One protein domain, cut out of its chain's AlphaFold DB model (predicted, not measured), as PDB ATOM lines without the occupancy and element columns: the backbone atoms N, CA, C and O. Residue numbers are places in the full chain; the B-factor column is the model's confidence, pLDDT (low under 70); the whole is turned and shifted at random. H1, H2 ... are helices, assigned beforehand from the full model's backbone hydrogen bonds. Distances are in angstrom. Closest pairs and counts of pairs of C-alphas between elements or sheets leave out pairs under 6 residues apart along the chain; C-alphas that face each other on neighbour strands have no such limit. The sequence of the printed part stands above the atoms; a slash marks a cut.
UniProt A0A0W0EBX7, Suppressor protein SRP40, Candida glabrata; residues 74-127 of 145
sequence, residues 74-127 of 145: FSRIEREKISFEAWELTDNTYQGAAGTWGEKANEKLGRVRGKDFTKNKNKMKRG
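Overview. This is residues 74 to 127 of the 145 residues of the protein "Suppressor protein SRP40" of Candida glabrata (UniProt A0A0W0EBX7). With little regular structure, the domain is a long winding arm that leads to two short helices, H1 then H2, set as a V joined by a tight turn. Residues 74 to 93 of the arm stick out from the body. The printed part has 54 residues, 21 of them in named helices, with no named strand; the class is all helix. It is extended, with a radius of gyration of the C-alphas of 17.0 A, and flat, spanning 49 by 30 by 10 A.

Arrangement. Residues 74 to 100 hold no named element. H1, residues 101 to 109, and H2, residues 115 to 126, form a helical hairpin, with a steep tilt of 41 degrees, opposite ways. They only just touch, with 3 pairs of C-alphas within 8 A, H2 with residues 117 to 121 alone; the closest C-alphas, of Leu 109 and Phe 117, are 6.7 A apart. In both helices every O i to N i+4 pair is within hydrogen-bond range.

Along the chain. H1 begins at C-alpha 101 (31.958, -82.882, 99.163) and is 11.9 A long. H2 is 17.2 A long and ends at C-alpha 126 (36.582, -81.962, 85.509).

Size, cuts and confidence. The two C-alphas farthest apart, of Lys 81 and Gly 127, are 49.4 A apart. The printed part has no cut, and no printed residue has a pLDDT under 70.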
ATOM      1  N   PHE A  74      -9.076 -86.589  98.422       88.06
ATOM      2  CA  PHE A  74      -8.822 -87.844  99.126       88.06
ATOM      3  C   PHE A  74      -7.318 -88.051  99.346       88.06
ATOM      4  O   PHE A  74      -6.529 -88.031  98.401       88.06
ATOM      5  N   SER A  75      -6.945 -88.293 100.602       88.56
ATOM      6  CA  SER A  75      -5.598 -88.668 101.021       88.56
ATOM      7  C   SER A  75      -5.660 -90.026 101.709       88.56
ATOM      8  O   SER A  75      -6.540 -90.263 102.526       88.56
ATOM      9  N   ARG A  76      -4.708 -90.913 101.406       91.12
ATOM     10  CA  ARG A  76      -4.597 -92.235 102.062       91.12
ATOM     11  C   ARG A  76      -4.094 -92.153 103.504       91.12
ATOM     12  O   ARG A  76      -4.109 -93.144 104.219       91.12
ATOM     13  N   ILE A  77      -3.576 -90.990 103.876       87.81
ATOM     14  CA  ILE A  77      -2.847 -90.750 105.108       87.81
ATOM     15  C   ILE A  77      -3.695 -89.821 105.967       87.81
ATOM     16  O   ILE A  77      -3.968 -88.683 105.581       87.81
ATOM     17  N   GLU A  78      -4.087 -90.305 107.140       87.75
ATOM     18  CA  GLU A  78      -4.771 -89.506 108.147       87.75
ATOM     19  C   GLU A  78      -3.740 -88.735 108.977       87.75
ATOM     20  O   GLU A  78      -3.209 -89.243 109.963       87.75
ATOM     21  N   ARG A  79      -3.439 -87.498 108.567       84.56
ATOM     22  CA  ARG A  79      -2.383 -86.679 109.190       84.56
ATOM     23  C   ARG A  79      -2.584 -86.440 110.688       84.56
ATOM     24  O   ARG A  79      -1.609 -86.334 111.413       84.56
ATOM     25  N   GLU A  80      -3.830 -86.418 111.159       84.69
ATOM     26  CA  GLU A  80      -4.146 -86.210 112.580       84.69
ATOM     27  C   GLU A  80      -3.695 -87.359 113.485       84.69
ATOM     28  O   GLU A  80      -3.437 -87.146 114.666       84.69
ATOM     29  N   LYS A  81      -3.580 -88.573 112.938       85.06
ATOM     30  CA  LYS A  81      -3.160 -89.764 113.686       85.06
ATOM     31  C   LYS A  81      -1.642 -89.953 113.687       85.06
ATOM     32  O   LYS A  81      -1.148 -90.878 114.323       85.06
ATOM     33  N   ILE A  82      -0.902 -89.117 112.956       85.38
ATOM     34  CA  ILE A  82       0.525 -89.307 112.697       85.38
ATOM     35  C   ILE A  82       1.313 -88.217 113.410       85.38
ATOM     36  O   ILE A  82       1.055 -87.022 113.256       85.38
ATOM     37  N   SER A  83       2.309 -88.650 114.171       88.00
ATOM     38  CA  SER A  83       3.287 -87.772 114.797       88.00
ATOM     39  C   SER A  83       4.693 -88.246 114.461       88.00
ATOM     40  O   SER A  83       4.943 -89.446 114.335       88.00
ATOM     41  N   PHE A  84       5.602 -87.296 114.276       85.88
ATOM     42  CA  PHE A  84       7.020 -87.579 114.143       85.88
ATOM     43  C   PHE A  84       7.632 -87.755 115.530       85.88
ATOM     44  O   PHE A  84       7.275 -87.042 116.466       85.88
ATOM     45  N   GLU A  85       8.569 -88.692 115.648       85.81
ATOM     46  CA  GLU A  85       9.285 -88.965 116.899       85.81
ATOM     47  C   GLU A  85      10.414 -87.955 117.167       85.81
ATOM     48  O   GLU A  85      10.715 -87.640 118.319       85.81
ATOM     49  N   ALA A  86      11.026 -87.431 116.102       86.25
ATOM     50  CA  ALA A  86      12.109 -86.460 116.171       86.25
ATOM     51  C   ALA A  86      11.959 -85.365 115.112       86.25
ATOM     52  O   ALA A  86      11.406 -85.582 114.034       86.25
ATOM     53  N   TRP A  87      12.505 -84.186 115.416       85.50
ATOM     54  CA  TRP A  87      12.484 -83.026 114.519       85.50
ATOM     55  C   TRP A  87      13.258 -83.269 113.218       85.50
ATOM     56  O   TRP A  87      12.854 -82.805 112.158       85.50
ATOM     57  N   GLU A  88      14.322 -84.067 113.272       84.12
ATOM     58  CA  GLU A  88      15.144 -84.435 112.111       84.12
ATOM     59  C   GLU A  88      14.355 -85.175 111.021       84.12
ATOM     60  O   GLU A  88      14.717 -85.112 109.855       84.12
ATOM     61  N   LEU A  89      13.252 -85.842 111.382       86.69
ATOM     62  CA  LEU A  89      12.390 -86.572 110.442       86.69
ATOM     63  C   LEU A  89      11.352 -85.675 109.755       86.69
ATOM     64  O   LEU A  89      10.626 -86.135 108.875       86.69
ATOM     65  N   THR A  90      11.231 -84.418 110.185       87.94
ATOM     66  CA  THR A  90      10.222 -83.492 109.650       87.94
ATOM     67  C   THR A  90      10.643 -82.895 108.312       87.94
ATOM     68  O   THR A  90       9.787 -82.598 107.477       87.94
ATOM     69  N   ASP A  91      11.951 -82.756 108.090       88.19
ATOM     70  CA  ASP A  91      12.517 -82.189 106.877       88.19
ATOM     71  C   ASP A  91      13.279 -83.258 106.083       88.19
ATOM     72  O   ASP A  91      14.135 -83.962 106.606       88.19
ATOM     73  N   ASN A  92      12.966 -83.363 104.791       88.25
ATOM     74  CA  ASN A  92      13.637 -84.268 103.856       88.25
ATOM     75  C   ASN A  92      14.686 -83.545 102.994       88.25
ATOM     76  O   ASN A  92      15.197 -84.119 102.026       88.25
ATOM     77  N   THR A  93      14.974 -82.269 103.267       88.56
ATOM     78  CA  THR A  93      16.025 -81.554 102.548       88.56
ATOM     79  C   THR A  93      17.385 -82.193 102.814       88.56
ATOM     80  O   THR A  93      17.720 -82.601 103.924       88.56
ATOM     81  N   TYR A  94      18.198 -82.301 101.762       86.44
ATOM     82  CA  TYR A  94      19.562 -82.782 101.923       86.44
ATOM     83  C   TYR A  94      20.408 -81.705 102.602       86.44
ATOM     84  O   TYR A  94      20.798 -80.723 101.964       86.44
ATOM     85  N   GLN A  95      20.725 -81.928 103.874       80.88
ATOM     86  CA  GLN A  95      21.766 -81.213 104.597       80.88
ATOM     87  C   GLN A  95      22.970 -82.148 104.691       80.88
ATOM     88  O   GLN A  95      22.977 -83.120 105.444       80.88
ATOM     89  N   GLY A  96      23.955 -81.932 103.819       77.25
ATOM     90  CA  GLY A  96      25.208 -82.676 103.905       77.25
ATOM     91  C   GLY A  96      25.941 -82.326 105.199       77.25
ATOM     92  O   GLY A  96      25.658 -81.313 105.830       77.25
ATOM     93  N   ALA A  97      26.926 -83.135 105.589       76.44
ATOM     94  CA  ALA A  97      27.833 -82.714 106.651       76.44
ATOM     95  C   ALA A  97      28.559 -81.431 106.200       76.44
ATOM     96  O   ALA A  97      29.114 -81.403 105.095       76.44
ATOM     97  N   ALA A  98      28.515 -80.391 107.036       71.12
ATOM     98  CA  ALA A  98      28.988 -79.053 106.701       71.12
ATOM     99  C   ALA A  98      30.427 -79.073 106.151       71.12
ATOM    100  O   ALA A  98      31.347 -79.617 106.764       71.12
ATOM    101  N   GLY A  99      30.628 -78.509 104.962       72.94
ATOM    102  CA  GLY A  99      31.910 -78.432 104.264       72.94
ATOM    103  C   GLY A  99      32.316 -79.693 103.496       72.94
ATOM    104  O   GLY A  99      33.339 -79.670 102.794       72.94
ATOM    105  N   THR A 100      31.535 -80.776 103.569       83.69
ATOM    106  CA  THR A 100      31.834 -82.001 102.822       83.69
ATOM    107  C   THR A 100      31.603 -81.832 101.331       83.69
ATOM    108  O   THR A 100      30.941 -80.920 100.828       83.69
ATOM    109  N   TRP A 101      32.171 -82.776 100.591       81.50
ATOM    110  CA  TRP A 101      31.958 -82.882  99.163       81.50
ATOM    111  C   TRP A 101      30.466 -82.920  98.797       81.50
ATOM    112  O   TRP A 101      30.037 -82.161  97.930       81.50
ATOM    113  N   GLY A 102      29.671 -83.758  99.469       85.62
ATOM    114  CA  GLY A 102      28.255 -83.966  99.147       85.62
ATOM    115  C   GLY A 102      27.417 -82.688  99.211       85.62
ATOM    116  O   GLY A 102      26.662 -82.407  98.280       85.62
ATOM    117  N   GLU A 103      27.623 -81.863 100.239       86.81
ATOM    118  CA  GLU A 103      26.942 -80.572 100.398       86.81
ATOM    119  C   GLU A 103      27.241 -79.624  99.228       86.81
ATOM    120  O   GLU A 103      26.326 -79.166  98.541       86.81
ATOM    121  N   LYS A 104      28.526 -79.439  98.899       85.25
ATOM    122  CA  LYS A 104      28.953 -78.618  97.752       85.25
ATOM    123  C   LYS A 104      28.384 -79.126  96.419       85.25
ATOM    124  O   LYS A 104      28.173 -78.329  95.500       85.25
ATOM    125  N   ALA A 105      28.152 -80.438  96.271       87.00
ATOM    126  CA  ALA A 105      27.465 -80.978  95.091       87.00
ATOM    127  C   ALA A 105      26.010 -80.556  95.088       87.00
ATOM    128  O   ALA A 105      25.526 -80.097  94.056       87.00
ATOM    129  N   ASN A 106      25.317 -80.750  96.207       88.75
ATOM    130  CA  ASN A 106      23.897 -80.464  96.303       88.75
ATOM    131  C   ASN A 106      23.613 -78.989  96.017       88.75
ATOM    132  O   ASN A 106      22.750 -78.680  95.195       88.75
ATOM    133  N   GLU A 107      24.423 -78.084  96.570       88.06
ATOM    134  CA  GLU A 107      24.335 -76.660  96.266       88.06
ATOM    135  C   GLU A 107      24.436 -76.398  94.760       88.06
ATOM    136  O   GLU A 107      23.595 -75.713  94.180       88.06
ATOM    137  N   LYS A 108      25.458 -76.924  94.077       87.06
ATOM    138  CA  LYS A 108      25.719 -76.570  92.671       87.06
ATOM    139  C   LYS A 108      24.869 -77.351  91.665       87.06
ATOM    140  O   LYS A 108      24.473 -76.793  90.642       87.06
ATOM    141  N   LEU A 109      24.609 -78.629  91.924       88.69
ATOM    142  CA  LEU A 109      23.937 -79.546  91.004       88.69
ATOM    143  C   LEU A 109      22.447 -79.717  91.304       88.69
ATOM    144  O   LEU A 109      21.701 -79.980  90.366       88.69
ATOM    145  N   GLY A 110      21.990 -79.514  92.544       89.12
ATOM    146  CA  GLY A 110      20.573 -79.661  92.909       89.12
ATOM    147  C   GLY A 110      19.648 -78.678  92.179       89.12
ATOM    148  O   GLY A 110      18.473 -78.958  91.954       89.12
ATOM    149  N   ARG A 111      20.200 -77.543  91.734       90.50
ATOM    150  CA  ARG A 111      19.495 -76.503  90.968       90.50
ATOM    151  C   ARG A 111      19.247 -76.896  89.508       90.50
ATOM    152  O   ARG A 111      18.323 -76.382  88.884       90.50
ATOM    153  N   VAL A 112      20.073 -77.783  88.948       93.19
ATOM    154  CA  VAL A 112      20.056 -78.135  87.522       93.19
ATOM    155  C   VAL A 112      19.412 -79.507  87.343       93.19
ATOM    156  O   VAL A 112      19.750 -80.454  88.044       93.19
ATOM    157  N   ARG A 113      18.503 -79.647  86.373       92.88
ATOM    158  CA  ARG A 113      17.823 -80.920  86.072       92.88
ATOM    159  C   ARG A 113      18.006 -81.317  84.604       92.88
ATOM    160  O   ARG A 113      18.311 -80.485  83.753       92.88
ATOM    161  N   GLY A 114      17.838 -82.604  84.296       93.25
ATOM    162  CA  GLY A 114      17.816 -83.112  82.917       93.25
ATOM    163  C   GLY A 114      19.159 -83.041  82.174       93.25
ATOM    164  O   GLY A 114      20.212 -83.360  82.723       93.25
ATOM    165  N   LYS A 115      19.143 -82.656  80.891       93.00
ATOM    166  CA  LYS A 115      20.335 -82.674  80.012       93.00
ATOM    167  C   LYS A 115      21.464 -81.777  80.524       93.00
ATOM    168  O   LYS A 115      22.641 -82.129  80.392       93.00
ATOM    169  N   ASP A 116      21.112 -80.642  81.114       90.88
ATOM    170  CA  ASP A 116      22.086 -79.684  81.625       90.88
ATOM    171  C   ASP A 116      22.735 -80.165  82.916       90.88
ATOM    172  O   ASP A 116      23.891 -79.829  83.163       90.88
ATOM    173  N   PHE A 117      22.083 -81.060  83.669       92.44
ATOM    174  CA  PHE A 117      22.708 -81.713  84.816       92.44
ATOM    175  C   PHE A 117      23.942 -82.500  84.377       92.44
ATOM    176  O   PHE A 117      25.005 -82.357  84.969       92.44
ATOM    177  N   THR A 118      23.859 -83.273  83.291       91.25
ATOM    178  CA  THR A 118      25.001 -84.062  82.800       91.25
ATOM    179  C   THR A 118      26.156 -83.174  82.343       91.25
ATOM    180  O   THR A 118      27.311 -83.454  82.673       91.25
ATOM    181  N   LYS A 119      25.865 -82.082  81.622       91.38
ATOM    182  CA  LYS A 119      26.885 -81.111  81.193       91.38
ATOM    183  C   LYS A 119      27.532 -80.433  82.399       91.38
ATOM    184  O   LYS A 119      28.758 -80.402  82.493       91.38
ATOM    185  N   ASN A 120      26.717 -79.937  83.330       89.62
ATOM    186  CA  ASN A 120      27.193 -79.217  84.504       89.62
ATOM    187  C   ASN A 120      27.970 -80.153  85.435       89.62
ATOM    188  O   ASN A 120      29.075 -79.818  85.842       89.62
ATOM    189  N   LYS A 121      27.487 -81.383  85.652       89.12
ATOM    190  CA  LYS A 121      28.214 -82.443  86.362       89.12
ATOM    191  C   LYS A 121      29.567 -82.709  85.719       89.12
ATOM    192  O   LYS A 121      30.556 -82.751  86.433       89.12
ATOM    193  N   ASN A 122      29.650 -82.873  84.398       87.44
ATOM    194  CA  ASN A 122      30.927 -83.127  83.723       87.44
ATOM    195  C   ASN A 122      31.881 -81.926  83.830       87.44
ATOM    196  O   ASN A 122      33.071 -82.121  84.072       87.44
ATOM    197  N   LYS A 123      31.358 -80.696  83.723       87.19
ATOM    198  CA  LYS A 123      32.123 -79.452  83.906       87.19
ATOM    199  C   LYS A 123      32.662 -79.324  85.333       87.19
ATOM    200  O   LYS A 123      33.836 -79.024  85.518       87.19
ATOM    201  N   MET A 124      31.830 -79.603  86.335       83.25
ATOM    202  CA  MET A 124      32.207 -79.539  87.747       83.25
ATOM    203  C   MET A 124      33.146 -80.692  88.115       83.25
ATOM    204  O   MET A 124      34.176 -80.438  88.722       83.25
ATOM    205  N   LYS A 125      32.877 -81.925  87.652       79.62
ATOM    206  CA  LYS A 125      33.725 -83.117  87.846       79.62
ATOM    207  C   LYS A 125      35.141 -82.920  87.295       79.62
ATOM    208  O   LYS A 125      36.093 -83.430  87.878       79.62
ATOM    209  N   ARG A 126      35.283 -82.238  86.152       79.62
ATOM    210  CA  ARG A 126      36.582 -81.962  85.509       79.62
ATOM    211  C   ARG A 126      37.292 -80.736  86.111       79.62
ATOM    212  O   ARG A 126      38.493 -80.606  85.913       79.62
ATOM    213  N   GLY A 127      36.573 -79.857  86.816       73.12
ATOM    214  CA  GLY A 127      37.076 -78.579  87.338       73.12
ATOM    215  C   GLY A 127      36.761 -78.349  88.822       73.12
ATOM    216  O   GLY A 127      36.775 -79.289  89.600       73.12
TER     217      GLY A 127